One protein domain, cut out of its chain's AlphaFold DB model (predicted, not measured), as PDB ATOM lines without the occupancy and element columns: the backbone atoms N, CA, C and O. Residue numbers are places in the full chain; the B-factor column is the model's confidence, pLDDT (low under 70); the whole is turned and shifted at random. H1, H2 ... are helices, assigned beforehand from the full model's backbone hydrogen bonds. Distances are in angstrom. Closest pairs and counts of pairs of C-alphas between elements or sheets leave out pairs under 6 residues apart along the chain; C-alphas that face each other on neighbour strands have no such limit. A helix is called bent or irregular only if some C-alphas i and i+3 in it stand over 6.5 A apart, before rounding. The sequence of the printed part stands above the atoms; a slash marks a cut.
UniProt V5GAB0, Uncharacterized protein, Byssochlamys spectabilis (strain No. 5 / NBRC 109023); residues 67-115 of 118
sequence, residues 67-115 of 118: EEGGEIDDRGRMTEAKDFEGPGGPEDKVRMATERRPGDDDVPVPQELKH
ATOM      1  N   GLU A  67     -32.153  12.411 -11.831       73.50
ATOM      2  CA  GLU A  67     -31.995  13.045 -10.519       73.50
ATOM      3  C   GLU A  67     -30.566  13.534 -10.220       73.50
ATOM      4  O   GLU A  67     -30.403  14.464  -9.435       73.50
ATOM      5  N   GLU A  68     -29.540  12.947 -10.843       73.75
ATOM      6  CA  GLU A  68     -28.142  13.398 -10.745       73.75
ATOM      7  C   GLU A  68     -27.782  14.419 -11.843       73.75
ATOM      8  O   GLU A  68     -26.617  14.787 -11.987       73.75
ATOM      9  N   GLY A  69     -28.767  14.889 -12.616       74.12
ATOM     10  CA  GLY A  69     -28.559  15.782 -13.758       74.12
ATOM     11  C   GLY A  69     -28.252  15.050 -15.062       74.12
ATOM     12  O   GLY A  69     -27.754  15.663 -16.003       74.12
ATOM     13  N   GLY A  70     -28.516  13.744 -15.120       77.44
ATOM     14  CA  GLY A  70     -28.459  12.989 -16.361       77.44
ATOM     15  C   GLY A  70     -29.625  13.316 -17.292       77.44
ATOM     16  O   GLY A  70     -30.679  13.780 -16.865       77.44
ATOM     17  N   GLU A  71     -29.463  13.028 -18.574       78.56
ATOM     18  CA  GLU A  71     -30.523  13.200 -19.564       78.56
ATOM     19  C   GLU A  71     -30.740  11.901 -20.327       78.56
ATOM     20  O   GLU A  71     -29.842  11.061 -20.432       78.56
ATOM     21  N   ILE A  72     -31.965  11.716 -20.816       77.69
ATOM     22  CA  ILE A  72     -32.339  10.571 -21.640       77.69
ATOM     23  C   ILE A  72     -32.632  11.092 -23.037       77.69
ATOM     24  O   ILE A  72     -33.467  11.977 -23.213       77.69
ATOM     25  N   ASP A  73     -31.953  10.523 -24.024       72.94
ATOM     26  CA  ASP A  73     -32.157  10.874 -25.424       72.94
ATOM     27  C   ASP A  73     -33.448  10.271 -25.999       72.94
ATOM     28  O   ASP A  73     -34.081   9.391 -25.409       72.94
ATOM     29  N   ASP A  74     -33.820  10.688 -27.210       70.00
ATOM     30  CA  ASP A  74     -35.019  10.194 -27.900       70.00
ATOM     31  C   ASP A  74     -34.941   8.681 -28.221       70.00
ATOM     32  O   ASP A  74     -35.929   8.068 -28.630       70.00
ATOM     33  N   ARG A  75     -33.762   8.061 -28.062       70.19
ATOM     34  CA  ARG A  75     -33.489   6.632 -28.283       70.19
ATOM     35  C   ARG A  75     -33.413   5.837 -26.970       70.19
ATOM     36  O   ARG A  75     -33.126   4.640 -27.014       70.19
ATOM     37  N   GLY A  76     -33.673   6.468 -25.823       70.88
ATOM     38  CA  GLY A  76     -33.653   5.843 -24.502       70.88
ATOM     39  C   GLY A  76     -32.258   5.616 -23.903       70.88
ATOM     40  O   GLY A  76     -32.124   4.829 -22.963       70.88
ATOM     41  N   ARG A  77     -31.206   6.251 -24.427       77.38
ATOM     42  CA  ARG A  77     -29.855   6.227 -23.844       77.38
ATOM     43  C   ARG A  77     -29.717   7.331 -22.806       77.38
ATOM     44  O   ARG A  77     -30.107   8.465 -23.054       77.38
ATOM     45  N   MET A  78     -29.138   6.972 -21.665       79.12
ATOM     46  CA  MET A  78     -28.792   7.906 -20.594       79.12
ATOM     47  C   MET A  78     -27.400   8.484 -20.826       79.12
ATOM     48  O   MET A  78     -26.516   7.752 -21.282       79.12
ATOM     49  N   THR A  79     -27.207   9.746 -20.453       79.56
ATOM     50  CA  THR A  79     -25.879  10.366 -20.412       79.56
ATOM     51  C   THR A  79     -24.954   9.610 -19.460       79.56
ATOM     52  O   THR A  79     -25.379   9.036 -18.451       79.56
ATOM     53  N   GLU A  80     -23.670   9.552 -19.801       80.44
ATOM     54  CA  GLU A  80     -22.662   8.828 -19.032       80.44
ATOM     55  C   GLU A  80     -21.718   9.795 -18.305       80.44
ATOM     56  O   GLU A  80     -21.562  10.957 -18.673       80.44
ATOM     57  N   ALA A  81     -21.012   9.312 -17.283       79.06
ATOM     58  CA  ALA A  81     -20.077  10.121 -16.501       79.06
ATOM     59  C   ALA A  81     -19.005  10.832 -17.352       79.06
ATOM     60  O   ALA A  81     -18.624  11.956 -17.031       79.06
ATOM     61  N   LYS A  82     -18.543  10.221 -18.453       75.56
ATOM     62  CA  LYS A  82     -17.600  10.848 -19.403       75.56
ATOM     63  C   LYS A  82     -18.136  12.145 -20.010       75.56
ATOM     64  O   LYS A  82     -17.367  13.057 -20.315       75.56
ATOM     65  N   ASP A  83     -19.451  12.244 -20.172       76.19
ATOM     66  CA  ASP A  83     -20.083  13.385 -20.820       76.19
ATOM     67  C   ASP A  83     -20.043  14.611 -19.890       76.19
ATOM     68  O   ASP A  83     -19.997  15.744 -20.365       76.19
ATOM     69  N   PHE A  84     -19.856  14.396 -18.583       77.38
ATOM     70  CA  PHE A  84     -19.638  15.426 -17.559       77.38
ATOM     71  C   PHE A  84     -18.156  15.651 -17.199       77.38
ATOM     72  O   PHE A  84     -17.841  16.459 -16.330       77.38
ATOM     73  N   GLU A  85     -17.212  14.961 -17.848       76.56
ATOM     74  CA  GLU A  85     -15.782  15.109 -17.543       76.56
ATOM     75  C   GLU A  85     -15.220  16.439 -18.092       76.56
ATOM     76  O   GLU A  85     -15.159  16.631 -19.306       76.56
ATOM     77  N   GLY A  86     -14.793  17.361 -17.224       75.81
ATOM     78  CA  GLY A  86     -14.235  18.667 -17.614       75.81
ATOM     79  C   GLY A  86     -15.178  19.853 -17.344       75.81
ATOM     80  O   GLY A  86     -16.151  19.706 -16.609       75.81
ATOM     81  N   PRO A  87     -14.871  21.063 -17.852       71.94
ATOM     82  CA  PRO A  87     -15.689  22.246 -17.596       71.94
ATOM     83  C   PRO A  87     -16.993  22.221 -18.405       71.94
ATOM     84  O   PRO A  87     -16.960  22.175 -19.635       71.94
ATOM     85  N   GLY A  88     -18.119  22.343 -17.702       73.12
ATOM     86  CA  GLY A  88     -19.460  22.371 -18.292       73.12
ATOM     87  C   GLY A  88     -20.076  20.984 -18.478       73.12
ATOM     88  O   GLY A  88     -19.409  19.958 -18.332       73.12
ATOM     89  N   GLY A  89     -21.375  20.970 -18.769       77.62
ATOM     90  CA  GLY A  89     -22.114  19.743 -19.051       77.62
ATOM     91  C   GLY A  89     -21.913  19.221 -20.483       77.62
ATOM     92  O   GLY A  89     -21.234  19.854 -21.300       77.62
ATOM     93  N   PRO A  90     -22.544  18.083 -20.808       73.81
ATOM     94  CA  PRO A  90     -22.588  17.539 -22.163       73.81
ATOM     95  C   PRO A  90     -23.053  18.585 -23.198       73.81
ATOM     96  O   PRO A  90     -22.389  18.795 -24.217       73.81
ATOM     97  N   GLU A  91     -24.111  19.337 -22.880       74.44
ATOM     98  CA  GLU A  91     -24.642  20.416 -23.723       74.44
ATOM     99  C   GLU A  91     -23.631  21.551 -23.955       74.44
ATOM    100  O   GLU A  91     -23.450  22.030 -25.080       74.44
ATOM    101  N   ASP A  92     -22.925  21.973 -22.900       75.75
ATOM    102  CA  ASP A  92     -21.930  23.046 -22.975       75.75
ATOM    103  C   ASP A  92     -20.758  22.665 -23.873       75.75
ATOM    104  O   ASP A  92     -20.267  23.495 -24.643       75.75
ATOM    105  N   LYS A  93     -20.319  21.404 -23.813       75.62
ATOM    106  CA  LYS A  93     -19.246  20.899 -24.673       75.62
ATOM    107  C   LYS A  93     -19.640  20.957 -26.137       75.62
ATOM    108  O   LYS A  93     -18.816  21.344 -26.967       75.62
ATOM    109  N   VAL A  94     -20.885  20.621 -26.462       72.06
ATOM    110  CA  VAL A  94     -21.355  20.676 -27.847       72.06
ATOM    111  C   VAL A  94     -21.536  22.113 -28.317       72.06
ATOM    112  O   VAL A  94     -21.123  22.442 -29.430       72.06
ATOM    113  N   ARG A  95     -22.042  23.008 -27.464       73.38
ATOM    114  CA  ARG A  95     -22.077  24.445 -27.764       73.38
ATOM    115  C   ARG A  95     -20.677  24.989 -28.052       73.38
ATOM    116  O   ARG A  95     -20.469  25.610 -29.091       73.38
ATOM    117  N   MET A  96     -19.692  24.669 -27.211       72.31
ATOM    118  CA  MET A  96     -18.294  25.049 -27.441       72.31
ATOM    119  C   MET A  96     -17.711  24.421 -28.712       72.31
ATOM    120  O   MET A  96     -16.950  25.080 -29.420       72.31
ATOM    121  N   ALA A  97     -18.036  23.163 -29.017       69.81
ATOM    122  CA  ALA A  97     -17.587  22.500 -30.240       69.81
ATOM    123  C   ALA A  97     -18.176  23.179 -31.487       69.81
ATOM    124  O   ALA A  97     -17.439  23.459 -32.429       69.81
ATOM    125  N   THR A  98     -19.464  23.526 -31.444       70.75
ATOM    126  CA  THR A  98     -20.186  24.205 -32.532       70.75
ATOM    127  C   THR A  98     -19.641  25.614 -32.761       70.75
ATOM    128  O   THR A  98     -19.420  26.017 -33.899       70.75
ATOM    129  N   GLU A  99     -19.363  26.356 -31.684       74.25
ATOM    130  CA  GLU A  99     -18.762  27.694 -31.755       74.25
ATOM    131  C   GLU A  99     -17.317  27.659 -32.281       74.25
ATOM    132  O   GLU A  99     -16.910  28.535 -33.043       74.25
ATOM    133  N   ARG A 100     -16.525  26.653 -31.886       75.62
ATOM    134  CA  ARG A 100     -15.115  26.532 -32.297       75.62
ATOM    135  C   ARG A 100     -14.936  25.961 -33.699       75.62
ATOM    136  O   ARG A 100     -13.904  26.223 -34.315       75.62
ATOM    137  N   ARG A 101     -15.883  25.154 -34.177       73.31
ATOM    138  CA  ARG A 101     -15.814  24.457 -35.468       73.31
ATOM    139  C   ARG A 101     -17.163  24.508 -36.194       73.31
ATOM    140  O   ARG A 101     -17.836  23.487 -36.332       73.31
ATOM    141  N   PRO A 102     -17.585  25.695 -36.656       63.69
ATOM    142  CA  PRO A 102     -18.831  25.812 -37.395       63.69
ATOM    143  C   PRO A 102     -18.733  25.039 -38.720       63.69
ATOM    144  O   PRO A 102     -17.872  25.337 -39.548       63.69
ATOM    145  N   GLY A 103     -19.622  24.060 -38.921       62.69
ATOM    146  CA  GLY A 103     -19.716  23.269 -40.157       62.69
ATOM    147  C   GLY A 103     -18.818  22.029 -40.230       62.69
ATOM    148  O   GLY A 103     -18.645  21.485 -41.314       62.69
ATOM    149  N   ASP A 104     -18.232  21.602 -39.110       65.62
ATOM    150  CA  ASP A 104     -17.548  20.311 -38.996       65.62
ATOM    151  C   ASP A 104     -18.601  19.199 -38.823       65.62
ATOM    152  O   ASP A 104     -19.376  19.238 -37.866       65.62
ATOM    153  N   ASP A 105     -18.650  18.230 -39.745       61.62
ATOM    154  CA  ASP A 105     -19.620  17.117 -39.731       61.62
ATOM    155  C   ASP A 105     -19.475  16.229 -38.476       61.62
ATOM    156  O   ASP A 105     -20.410  15.524 -38.084       61.62
ATOM    157  N   ASP A 106     -18.312  16.283 -37.814       62.09
ATOM    158  CA  ASP A 106     -18.043  15.574 -36.561       62.09
ATOM    159  C   ASP A 106     -18.635  16.282 -35.324       62.09
ATOM    160  O   ASP A 106     -18.659  15.704 -34.231       62.09
ATOM    161  N   VAL A 107     -19.134  17.517 -35.462       57.28
ATOM    162  CA  VAL A 107     -19.763  18.267 -34.368       57.28
ATOM    163  C   VAL A 107     -21.284  18.111 -34.441       57.28
ATOM    164  O   VAL A 107     -21.918  18.653 -35.347       57.28
ATOM    165  N   PRO A 108     -21.915  17.400 -33.488       61.03
ATOM    166  CA  PRO A 108     -23.363  17.248 -33.493       61.03
ATOM    167  C   PRO A 108     -24.045  18.603 -33.283       61.03
ATOM    168  O   PRO A 108     -23.760  19.314 -32.325       61.03
ATOM    169  N   VAL A 109     -24.977  18.962 -34.166       60.00
ATOM    170  CA  VAL A 109     -25.839  20.138 -33.974       60.00
ATOM    171  C   VAL A 109     -26.858  19.883 -32.850       60.00
ATOM    172  O   VAL A 109     -27.184  18.726 -32.583       60.00
ATOM    173  N   PRO A 110     -27.438  20.923 -32.215       55.47
ATOM    174  CA  PRO A 110     -28.414  20.790 -31.123       55.47
ATOM    175  C   PRO A 110     -29.541  19.767 -31.339       55.47
ATOM    176  O   PRO A 110     -29.970  19.088 -30.413       55.47
ATOM    177  N   GLN A 111     -30.010  19.622 -32.579       52.56
ATOM    178  CA  GLN A 111     -31.056  18.664 -32.955       52.56
ATOM    179  C   GLN A 111     -30.552  17.210 -33.001       52.56
ATOM    180  O   GLN A 111     -31.332  16.285 -32.796       52.56
ATOM    181  N   GLU A 112     -29.255  17.000 -33.232       53.94
ATOM    182  CA  GLU A 112     -28.618  15.684 -33.212       53.94
ATOM    183  C   GLU A 112     -28.225  15.218 -31.807       53.94
ATOM    184  O   GLU A 112     -28.099  14.009 -31.619       53.94
ATOM    185  N   LEU A 113     -28.071  16.114 -30.819       54.81
ATOM    186  CA  LEU A 113     -27.794  15.742 -29.416       54.81
ATOM    187  C   LEU A 113     -28.882  14.815 -28.860       54.81
ATOM    188  O   LEU A 113     -28.590  13.700 -28.419       54.81
ATOM    189  N   LYS A 114     -30.154  15.194 -29.055       53.38
ATOM    190  CA  LYS A 114     -31.313  14.361 -28.692       53.38
ATOM    191  C   LYS A 114     -31.339  13.009 -29.398       53.38
ATOM    192  O   LYS A 114     -31.994  12.079 -28.946       53.38
ATOM    193  N   HIS A 115     -30.646  12.881 -30.525       51.22
ATOM    194  CA  HIS A 115     -30.527  11.629 -31.262       51.22
ATOM    195  C   HIS A 115     -29.224  10.878 -30.953       51.22
ATOM    196  O   HIS A 115     -29.105   9.711 -31.332       51.22
TER     197      HIS A 115
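What this domain is: This is residues 67 to 115 of the 118 residues of an uncharacterized protein of Byssochlamys spectabilis (strain No. 5 / NBRC 109023) (UniProt V5GAB0). This is a flat, open arrangement of three separate helices and loops: an unnamed loop, residues 67 to 80, folds back on itself around residues 74 to 76 at one end, the short helix H1 follows it, and the longest helix, H2, leads away from there to the other end. Beyond H2 the chain turns, with residues 100 to 105 sticking out, and folds back so that the short helix H3 runs toward the end where the loop lies. The printed part has 49 residues with three named helices, H1, H2 and H3 in that order, and no named strand; the class is all helix, though under half of the residues, 21 of 49, are in named elements. It is only just compact, close to loose, with a radius of gyration of the C-alphas of 11.2 A, and it spans 32 by 25 by 12 A.

Where its parts are: The printed part begins with C-alpha 67 at (-31.995, 13.045, -10.519), and residues 67 to 80 hold no named element. H1 is residues 81 to 84, beginning at C-alpha 81 at (-20.077, 10.121, -16.501), and measures 5.4 A from first to last C-alpha. H2 is residues 90 to 100 and measures 15.5 A, from C-alpha 90 at (-22.588, 17.539, -22.163) to C-alpha 100 at (-15.115, 26.532, -32.297). H3 is residues 110 to 115, measures 9.4 A and ends at C-alpha 115 at (-30.527, 11.629, -31.262). H3 is neither bent nor irregular, but only just: C-alphas 111 and 114 are 6.1 A apart.

How they stand to each other: H1 and H2 are close but not clearly touching; their closest C-alphas, those of Asp 83 and Pro 90, are 5.0 A apart. H2 and H3 are also close but not clearly touching, with the C-alphas of Val 94 and Pro 110 the closest at 7.8 A. The lines of H2 and H3 stand at a steep tilt of 43 degrees, and the two run opposite ways. H1 and H3 are apart. In H2 every O i to N i+4 pair is within hydrogen-bond range; in H3 0 of 2 are, beside 1 of 3 O i to N i+3 pairs; H1 is too short for an O i to N i+4 pair, and its one O i to N i+3 pair is within range.

The domain as a whole: The C-alphas farthest apart, those of Glu 67 and Gly 103, are 33.7 A from each other. The printed part has no cut. The link from H1 to H2 is tight, with 5 residues, and the link from H2 to H3 is short, with 9. The mean pLDDT of the printed part is 70.1; residue 97 and residues 102 to 115 are under 70, and H3 has a mean of 54.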